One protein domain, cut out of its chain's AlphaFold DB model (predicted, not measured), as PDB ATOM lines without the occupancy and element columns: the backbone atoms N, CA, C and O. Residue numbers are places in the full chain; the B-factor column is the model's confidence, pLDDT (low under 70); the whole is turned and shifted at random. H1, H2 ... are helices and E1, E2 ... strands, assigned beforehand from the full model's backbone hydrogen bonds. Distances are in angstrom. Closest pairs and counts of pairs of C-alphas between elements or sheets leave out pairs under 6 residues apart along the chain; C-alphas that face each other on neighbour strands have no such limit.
ATOM      1  N   GLN A   3     -72.833 -96.704 -27.802       88.75
ATOM      2  CA  GLN A   3     -72.830 -95.318 -27.319       88.75
ATOM      3  C   GLN A   3     -71.661 -94.511 -27.901       88.75
ATOM      4  O   GLN A   3     -70.512 -94.941 -27.837       88.75
ATOM      5  N   GLY A   4     -71.951 -93.320 -28.432       90.62
ATOM      6  CA  GLY A   4     -70.922 -92.338 -28.781       90.62
ATOM      7  C   GLY A   4     -70.428 -91.594 -27.537       90.62
ATOM      8  O   GLY A   4     -71.231 -91.150 -26.716       90.62
ATOM      9  N   CYS A   5     -69.114 -91.457 -27.396       92.94
ATOM     10  CA  CYS A   5     -68.463 -90.875 -26.225       92.94
ATOM     11  C   CYS A   5     -67.352 -89.886 -26.622       92.94
ATOM     12  O   CYS A   5     -66.874 -89.897 -27.759       92.94
ATOM     13  N   ILE A   6     -66.923 -89.053 -25.667       95.06
ATOM     14  CA  ILE A   6     -65.760 -88.157 -25.780       95.06
ATOM     15  C   ILE A   6     -64.702 -88.620 -24.775       95.06
ATOM     16  O   ILE A   6     -65.008 -88.830 -23.602       95.06
ATOM     17  N   SER A   7     -63.469 -88.819 -25.234       95.75
ATOM     18  CA  SER A   7     -62.367 -89.325 -24.412       95.75
ATOM     19  C   SER A   7     -61.798 -88.243 -23.494       95.75
ATOM     20  O   SER A   7     -61.616 -87.097 -23.898       95.75
ATOM     21  N   LEU A   8     -61.422 -88.641 -22.277       95.94
ATOM     22  CA  LEU A   8     -60.602 -87.832 -21.364       95.94
ATOM     23  C   LEU A   8     -59.091 -88.097 -21.530       95.94
ATOM     24  O   LEU A   8     -58.293 -87.647 -20.718       95.94
ATOM     25  N   GLY A   9     -58.681 -88.845 -22.560       92.62
ATOM     26  CA  GLY A   9     -57.280 -89.200 -22.830       92.62
ATOM     27  C   GLY A   9     -56.825 -90.542 -22.245       92.62
ATOM     28  O   GLY A   9     -55.709 -90.975 -22.507       92.62
ATOM     29  N   MET A  10     -57.678 -91.217 -21.468       92.50
ATOM     30  CA  MET A  10     -57.335 -92.457 -20.748       92.50
ATOM     31  C   MET A  10     -57.938 -93.725 -21.368       92.50
ATOM     32  O   MET A  10     -57.744 -94.824 -20.857       92.50
ATOM     33  N   ILE A  11     -58.700 -93.582 -22.452       94.69
ATOM     34  CA  ILE A  11     -59.410 -94.689 -23.091       94.69
ATOM     35  C   ILE A  11     -58.533 -95.299 -24.183       94.69
ATOM     36  O   ILE A  11     -58.006 -94.570 -25.018       94.69
ATOM     37  N   GLN A  12     -58.393 -96.625 -24.216       97.19
ATOM     38  CA  GLN A  12     -57.647 -97.332 -25.259       97.19
ATOM     39  C   GLN A  12     -58.605 -97.905 -26.313       97.19
ATOM     40  O   GLN A  12     -59.652 -98.454 -25.981       97.19
ATOM     41  N   CYS A  13     -58.258 -97.774 -27.595       96.69
ATOM     42  CA  CYS A  13     -58.994 -98.430 -28.675       96.69
ATOM     43  C   CYS A  13     -58.671 -99.929 -28.708       96.69
ATOM     44  O   CYS A  13     -57.505-100.313 -28.791       96.69
ATOM     45  N   ASP A  14     -59.683-100.788 -28.744       96.44
ATOM     46  CA  ASP A  14     -59.506-102.237 -28.746       96.44
ATOM     47  C   ASP A  14     -58.940-102.788 -30.053       96.44
ATOM     48  O   ASP A  14     -58.359-103.873 -30.039       96.44
ATOM     49  N   ASN A  15     -59.070-102.057 -31.163       96.50
ATOM     50  CA  ASN A  15     -58.538-102.475 -32.458       96.50
ATOM     51  C   ASN A  15     -57.068-102.072 -32.627       96.50
ATOM     52  O   ASN A  15     -56.200-102.932 -32.718       96.50
ATOM     53  N   CYS A  16     -56.776-100.768 -32.645       97.50
ATOM     54  CA  CYS A  16     -55.418-100.275 -32.893       97.50
ATOM     55  C   CYS A  16     -54.540-100.202 -31.637       97.50
ATOM     56  O   CYS A  16     -53.349 -99.933 -31.753       97.50
ATOM     57  N   LYS A  17     -55.107-100.415 -30.439       97.12
ATOM     58  CA  LYS A  17     -54.413-100.351 -29.138       97.12
ATOM     59  C   LYS A  17     -53.776 -98.994 -28.808       97.12
ATOM     60  O   LYS A  17     -53.040 -98.882 -27.832       97.12
ATOM     61  N   ILE A  18     -54.107 -97.946 -29.559       96.31
ATOM     62  CA  ILE A  18     -53.677 -96.573 -29.287       96.31
ATOM     63  C   ILE A  18     -54.647 -95.928 -28.286       96.31
ATOM     64  O   ILE A  18     -55.861 -96.148 -28.355       96.31
ATOM     65  N   PHE A  19     -54.110 -95.133 -27.356       97.19
ATOM     66  CA  PHE A  19     -54.914 -94.288 -26.473       97.19
ATOM     67  C   PHE A  19     -55.607 -93.184 -27.267       97.19
ATOM     68  O   PHE A  19     -54.990 -92.480 -28.062       97.19
ATOM     69  N   ILE A  20     -56.905 -93.039 -27.043       97.25
ATOM     70  CA  ILE A  20     -57.752 -92.053 -27.697       97.25
ATOM     71  C   ILE A  20     -57.485 -90.698 -27.032       97.25
ATOM     72  O   ILE A  20     -57.754 -90.578 -25.830       97.25
ATOM     73  N   PRO A  21     -56.983 -89.690 -27.768       97.25
ATOM     74  CA  PRO A  21     -56.626 -88.395 -27.197       97.25
ATOM     75  C   PRO A  21     -57.786 -87.717 -26.464       97.25
ATOM     76  O   PRO A  21     -58.958 -87.972 -26.740       97.25
ATOM     77  N   HIS A  22     -57.460 -86.826 -25.530       97.25
ATOM     78  CA  HIS A  22     -58.467 -86.021 -24.847       97.25
ATOM     79  C   HIS A  22     -59.274 -85.184 -25.856       97.25
ATOM     80  O   HIS A  22     -58.700 -84.532 -26.723       97.25
ATOM     81  N   GLY A  23     -60.599 -85.173 -25.715       95.56
ATOM     82  CA  GLY A  23     -61.520 -84.449 -26.594       95.56
ATOM     83  C   GLY A  23     -61.919 -85.208 -27.862       95.56
ATOM     84  O   GLY A  23     -62.867 -84.799 -28.532       95.56
ATOM     85  N   GLU A  24     -61.267 -86.331 -28.175       95.62
ATOM     86  CA  GLU A  24     -61.601 -87.132 -29.354       95.62
ATOM     87  C   GLU A  24     -62.812 -88.039 -29.131       95.62
ATOM     88  O   GLU A  24     -63.079 -88.522 -28.025       95.62
ATOM     89  N   ARG A  25     -63.543 -88.294 -30.221       94.44
ATOM     90  CA  ARG A  25     -64.744 -89.136 -30.212       94.44
ATOM     91  C   ARG A  25     -64.401 -90.620 -30.326       94.44
ATOM     92  O   ARG A  25     -63.482 -91.016 -31.047       94.44
ATOM     93  N   TYR A  26     -65.188 -91.453 -29.653       95.00
ATOM     94  CA  TYR A  26     -65.076 -92.907 -29.728       95.00
ATOM     95  C   TYR A  26     -66.431 -93.596 -29.567       95.00
ATOM     96  O   TYR A  26     -67.387 -93.002 -29.067       95.00
ATOM     97  N   LEU A  27     -66.500 -94.851 -30.001       94.06
ATOM     98  CA  LEU A  27     -67.671 -95.707 -29.878       94.06
ATOM     99  C   LEU A  27     -67.446 -96.746 -28.780       94.06
ATOM    100  O   LEU A  27     -66.483 -97.511 -28.836       94.06
ATOM    101  N   LEU A  28     -68.364 -96.804 -27.822       92.75
ATOM    102  CA  LEU A  28     -68.467 -97.873 -26.839       92.75
ATOM    103  C   LEU A  28     -69.571 -98.846 -27.269       92.75
ATOM    104  O   LEU A  28     -70.679 -98.426 -27.591       92.75
ATOM    105  N   ILE A  29     -69.289-100.142 -27.271       90.00
ATOM    106  CA  ILE A  29     -70.236-101.214 -27.581       90.00
ATOM    107  C   ILE A  29     -70.334-102.104 -26.350       90.00
ATOM    108  O   ILE A  29     -69.359-102.738 -25.968       90.00
ATOM    109  N   ASP A  30     -71.501-102.137 -25.725       85.12
ATOM    110  CA  ASP A  30     -71.845-103.113 -24.701       85.12
ATOM    111  C   ASP A  30     -72.286-104.405 -25.398       85.12
ATOM    112  O   ASP A  30     -73.361-104.444 -26.016       85.12
ATOM    113  N   ASN A  31     -71.412-105.416 -25.372       72.06
ATOM    114  CA  ASN A  31     -71.736-106.751 -25.850       72.06
ATOM    115  C   ASN A  31     -72.447-107.464 -24.695       72.06
ATOM    116  O   ASN A  31     -71.814-107.934 -23.749       72.06
ATOM    117  N   GLU A  32     -73.776-107.465 -24.740       65.12
ATOM    118  CA  GLU A  32     -74.610-108.229 -23.816       65.12
ATOM    119  C   GLU A  32     -74.436-109.719 -24.120       65.12
ATOM    120  O   GLU A  32     -75.195-110.303 -24.890       65.12
ATOM    121  N   ASP A  33     -73.415-110.340 -23.535       52.12
ATOM    122  CA  ASP A  33     -73.361-111.794 -23.450       52.12
ATOM    123  C   ASP A  33     -74.352-112.225 -22.356       52.12
ATOM    124  O   ASP A  33     -74.355-111.701 -21.240       52.12
ATOM    125  N   GLY A  34     -75.284-113.095 -22.742       47.16
ATOM    126  CA  GLY A  34     -76.538-113.347 -22.041       47.16
ATOM    127  C   GLY A  34     -76.438-113.654 -20.543       47.16
ATOM    128  O   GLY A  34     -75.550-114.359 -20.081       47.16
ATOM    129  N   ALA A  35     -77.451-113.162 -19.826       49.00
ATOM    130  CA  ALA A  35     -77.942-113.621 -18.528       49.00
ATOM    131  C   ALA A  35     -76.882-113.959 -17.459       49.00
ATOM    132  O   ALA A  35     -76.547-115.115 -17.229       49.00
ATOM    133  N   GLY A  36     -76.513-112.935 -16.684       48.78
ATOM    134  CA  GLY A  36     -76.077-113.110 -15.299       48.78
ATOM    135  C   GLY A  36     -74.643-113.591 -15.135       48.78
ATOM    136  O   GLY A  36     -74.402-114.774 -14.942       48.78
ATOM    137  N   THR A  37     -73.697-112.656 -15.152       41.91
ATOM    138  CA  THR A  37     -72.467-112.609 -14.335       41.91
ATOM    139  C   THR A  37     -71.663-111.383 -14.786       41.91
ATOM    140  O   THR A  37     -71.595-111.110 -15.975       41.91
ATOM    141  N   GLU A  38     -71.145-110.607 -13.828       50.19
ATOM    142  CA  GLU A  38     -70.014-109.666 -13.943       50.19
ATOM    143  C   GLU A  38     -69.869-108.853 -15.252       50.19
ATOM    144  O   GLU A  38     -69.378-109.361 -16.250       50.19
ATOM    145  N   ALA A  39     -70.232-107.559 -15.208       49.69
ATOM    146  CA  ALA A  39     -69.921-106.505 -16.192       49.69
ATOM    147  C   ALA A  39     -69.642-106.994 -17.634       49.69
ATOM    148  O   ALA A  39     -68.494-107.253 -17.995       49.69
ATOM    149  N   GLY A  40     -70.701-107.059 -18.451       58.31
ATOM    150  CA  GLY A  40     -70.646-107.440 -19.865       58.31
ATOM    151  C   GLY A  40     -69.440-106.859 -20.608       58.31
ATOM    152  O   GLY A  40     -69.000-105.729 -20.365       58.31
ATOM    153  N   LYS A  41     -68.855-107.662 -21.500       70.88
ATOM    154  CA  LYS A  41     -67.619-107.316 -22.202       70.88
ATOM    155  C   LYS A  41     -67.863-106.097 -23.088       70.88
ATOM    156  O   LYS A  41     -68.453-106.201 -24.159       70.88
ATOM    157  N   ARG A  42     -67.368-104.930 -22.680       86.06
ATOM    158  CA  ARG A  42     -67.449-103.709 -23.489       86.06
ATOM    159  C   ARG A  42     -66.309-103.646 -24.493       86.06
ATOM    160  O   ARG A  42     -65.173-103.965 -24.157       86.06
ATOM    161  N   SER A  43     -66.614-103.211 -25.709       91.44
ATOM    162  CA  SER A  43     -65.622-102.890 -26.733       91.44
ATOM    163  C   SER A  43     -65.563-101.390 -26.980       91.44
ATOM    164  O   SER A  43     -66.595-100.735 -27.091       91.44
ATOM    165  N   CYS A  44     -64.360-100.851 -27.097       94.31
ATOM    166  CA  CYS A  44     -64.097 -99.445 -27.353       94.31
ATOM    167  C   CYS A  44     -63.349 -99.268 -28.679       94.31
ATOM    168  O   CYS A  44     -62.278 -99.837 -28.881       94.31
ATOM    169  N   TYR A  45     -63.870 -98.432 -29.574       95.81
ATOM    170  CA  TYR A  45     -63.243 -98.139 -30.861       95.81
ATOM    171  C   TYR A  45     -63.063 -96.635 -31.050       95.81
ATOM    172  O   TYR A  45     -64.013 -95.867 -30.922       95.81
ATOM    173  N   CYS A  46     -61.849 -96.203 -31.403       96.62
ATOM    174  CA  CYS A  46     -61.620 -94.821 -31.830       96.62
ATOM    175  C   CYS A  46     -62.399 -94.502 -33.113       96.62
ATOM    176  O   CYS A  46     -62.862 -95.409 -33.808       96.62
ATOM    177  N   LEU A  47     -62.505 -93.218 -33.455       94.69
ATOM    178  CA  LEU A  47     -63.190 -92.766 -34.665       94.69
ATOM    179  C   LEU A  47     -62.676 -93.436 -35.952       94.69
ATOM    180  O   LEU A  47     -63.482 -93.887 -36.758       94.69
ATOM    181  N   ASN A  48     -61.360 -93.563 -36.137       96.19
ATOM    182  CA  ASN A  48     -60.802 -94.140 -37.368       96.19
ATOM    183  C   ASN A  48     -61.175 -95.619 -37.522       96.19
ATOM    184  O   ASN A  48     -61.761 -96.004 -38.527       96.19
ATOM    185  N   CYS A  49     -60.944 -96.431 -36.484       96.19
ATOM    186  CA  CYS A  49     -61.389 -97.830 -36.482       96.19
ATOM    187  C   CYS A  49     -62.924 -97.943 -36.512       96.19
ATOM    188  O   CYS A  49     -63.461 -98.920 -37.023       96.19
ATOM    189  N   SER A  50     -63.602 -96.921 -35.981       94.00
ATOM    190  CA  SER A  50     -65.008 -96.555 -36.175       94.00
ATOM    191  C   SER A  50     -65.475 -96.738 -37.616       94.00
ATOM    192  O   SER A  50     -66.293 -97.593 -37.957       94.00
ATOM    193  N   LEU A  51     -64.885 -95.880 -38.443       93.06
ATOM    194  CA  LEU A  51     -65.153 -95.701 -39.863       93.06
ATOM    195  C   LEU A  51     -64.694 -96.914 -40.677       93.06
ATOM    196  O   LEU A  51     -65.460 -97.441 -41.475       93.06
ATOM    197  N   GLU A  52     -63.478 -97.410 -40.431       94.25
ATOM    198  CA  GLU A  52     -62.912 -98.568 -41.140       94.25
ATOM    199  C   GLU A  52     -63.760 -99.835 -40.978       94.25
ATOM    200  O   GLU A  52     -63.863-100.638 -41.902       94.25
ATOM    201  N   LYS A  53     -64.377-100.024 -39.805       91.00
ATOM    202  CA  LYS A  53     -65.247-101.175 -39.522       91.00
ATOM    203  C   LYS A  53     -66.703-100.959 -39.949       91.00
ATOM    204  O   LYS A  53     -67.523-101.839 -39.699       91.00
ATOM    205  N   GLY A  54     -67.047 -99.802 -40.520       90.12
ATOM    206  CA  GLY A  54     -68.431 -99.451 -40.856       90.12
ATOM    207  C   GLY A  54     -69.341 -99.293 -39.631       90.12
ATOM    208  O   GLY A  54     -70.555 -99.426 -39.730       90.12
ATOM    209  N   LEU A  55     -68.770 -99.039 -38.450       89.50
ATOM    210  CA  LEU A  55     -69.527 -98.789 -37.216       89.50
ATOM    211  C   LEU A  55     -69.917 -97.308 -37.072       89.50
ATOM    212  O   LEU A  55     -70.790 -96.962 -36.270       89.50
ATOM    213  N   ALA A  56     -69.260 -96.446 -37.843       90.81
ATOM    214  CA  ALA A  56     -69.536 -95.030 -37.977       90.81
ATOM    215  C   ALA A  56     -69.410 -94.624 -39.444       90.81
ATOM    216  O   ALA A  56     -68.671 -95.254 -40.200       90.81
ATOM    217  N   GLU A  57     -70.060 -93.533 -39.820       90.69
ATOM    218  CA  GLU A  57     -69.870 -92.893 -41.115       90.69
ATOM    219  C   GLU A  57     -70.133 -91.390 -41.036       90.69
ATOM    220  O   GLU A  57     -70.708 -90.889 -40.070       90.69
ATOM    221  N   TYR A  58     -69.711 -90.665 -42.068       90.38
ATOM    222  CA  TYR A  58     -70.128 -89.284 -42.264       90.38
ATOM    223  C   TYR A  58     -71.270 -89.239 -43.275       90.38
ATOM    224  O   TYR A  58     -71.132 -89.807 -44.357       90.38
ATOM    225  N   ARG A  59     -72.343 -88.514 -42.960       89.12
ATOM    226  CA  ARG A  59     -73.441 -88.216 -43.891       89.12
ATOM    227  C   ARG A  59     -73.599 -86.716 -44.073       89.12
ATOM    228  O   ARG A  59     -73.209 -85.936 -43.207       89.12
ATOM    229  N   GLU A  60     -74.164 -86.321 -45.206       91.69
ATOM    230  CA  GLU A  60     -74.642 -84.957 -45.393       91.69
ATOM    231  C   GLU A  60     -76.076 -84.851 -44.882       91.69
ATOM    232  O   GLU A  60     -76.973 -85.548 -45.356       91.69
ATOM    233  N   GLU A  61     -76.300 -83.963 -43.923       90.56
ATOM    234  CA  GLU A  61     -77.621 -83.649 -43.398       90.56
ATOM    235  C   GLU A  61     -77.805 -82.137 -43.430       90.56
ATOM    236  O   GLU A  61     -77.024 -81.391 -42.847       90.56
ATOM    237  N   LYS A  62     -78.833 -81.667 -44.151       91.38
ATOM    238  CA  LYS A  62     -79.138 -80.230 -44.303       91.38
ATOM    239  C   LYS A  62     -77.934 -79.386 -44.767       91.38
ATOM    240  O   LYS A  62     -77.819 -78.223 -44.399       91.38
ATOM    241  N   GLY A  63     -77.062 -79.963 -45.599       92.44
ATOM    242  CA  GLY A  63     -75.864 -79.299 -46.128       92.44
ATOM    243  C   GLY A  63     -74.649 -79.323 -45.195       92.44
ATOM    244  O   GLY A  63     -73.612 -78.763 -45.542       92.44
ATOM    245  N   GLU A  64     -74.743 -79.982 -44.039       92.00
ATOM    246  CA  GLU A  64     -73.631 -80.157 -43.108       92.00
ATOM    247  C   GLU A  64     -73.140 -81.603 -43.094       92.00
ATOM    248  O   GLU A  64     -73.918 -82.550 -43.211       92.00
ATOM    249  N   ARG A  65     -71.829 -81.784 -42.914       90.62
ATOM    250  CA  ARG A  65     -71.224 -83.110 -42.778       90.62
ATOM    251  C   ARG A  65     -71.286 -83.561 -41.321       90.62
ATOM    252  O   ARG A  65     -70.517 -83.088 -40.483       90.62
ATOM    253  N   VAL A  66     -72.165 -84.511 -41.033       90.31
ATOM    254  CA  VAL A  66     -72.436 -85.028 -39.689       90.31
ATOM    255  C   VAL A  66     -71.779 -86.395 -39.515       90.31
ATOM    256  O   VAL A  66     -71.869 -87.255 -40.387       90.31
ATOM    257  N   LEU A  67     -71.083 -86.590 -38.391       89.38
ATOM    258  CA  LEU A  67     -70.589 -87.904 -37.979       89.38
ATOM    259  C   LEU A  67     -71.716 -88.667 -37.287       89.38
ATOM    260  O   LEU A  67     -72.155 -88.266 -36.207       89.38
ATOM    261  N   THR A  68     -72.083 -89.809 -37.850       87.31
ATOM    262  CA  THR A  68     -73.120 -90.686 -37.324       87.31
ATOM    263  C   THR A  68     -72.484 -92.012 -36.934       87.31
ATOM    264  O   THR A  68     -71.969 -92.758 -37.766       87.31
ATOM    265  N   PHE A  69     -72.492 -92.311 -35.636       81.31
ATOM    266  CA  PHE A  69     -72.331 -93.691 -35.186       81.31
ATOM    267  C   PHE A  69     -73.619 -94.429 -35.529       81.31
ATOM    268  O   PHE A  69     -74.682 -93.823 -35.442       81.31
ATOM    269  N   PHE A  70     -73.530 -95.711 -35.880       70.06
ATOM    270  CA  PHE A  70     -74.667 -96.480 -36.396       70.06
ATOM    271  C   PHE A  70     -75.182 -95.956 -37.738       70.06
ATOM    272  O   PHE A  70     -76.203 -95.268 -37.789       70.06
TER     273      PHE A  70
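What this domain is: This is residues 3 to 70 of the 77 residues of an uncharacterized protein of Dehalococcoidia bacterium (UniProt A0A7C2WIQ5). A three-stranded sheet, E1 E2 E3, has the short helix H1 standing over one face; the hairpin of E4 and E5 starts beside H1 and reaches to one end, where residues 60 to 65 stick out. The loop between E2 and E3 makes the other end. The 68 printed residues, under half in named elements, are mostly strand, in the order E1 E2 E3 H1 E4 E5. The whole is only just loose, close to compact, radius of gyration of the C-alphas 13.5 A, spanning 46 by 25 by 18 A.

How they stand to each other: E1, residues 3 to 6, E2, 25 to 30, and E3, 42 to 46, form a meander of two hairpins, each strand the antiparallel neighbour of the one before; within hydrogen-bond range are N 5 and O 26, 2.9 A, and N 27 and O 45, 2.8 A. H1, residues 47 to 52, is on this sheet and stands up from it at 60 degrees; its closest C-alpha pair with E2 is Leu 47 and Tyr 26, 5.3 A. Every O i to N i+4 pair in H1 is within range. E4, residues 56 to 61, and E5, 64 to 69, are an antiparallel hairpin, with N 59 and O 66 2.9 A apart.

Where its parts are: E1, 10.2 A long, begins at C-alpha 3 (-72.830, -95.318, -27.319). E2 measures 16.6 A, E3 13.5 A, H1 8.7 A, E4 15.0 A and E5 15.7 A, ending at C-alpha 69 (-72.331, -93.691, -35.186).

The domain as a whole: The printed part has no cut. The links E1 to E2 and E2 to E3 are long; residues 32 to 40 have pLDDT under 70.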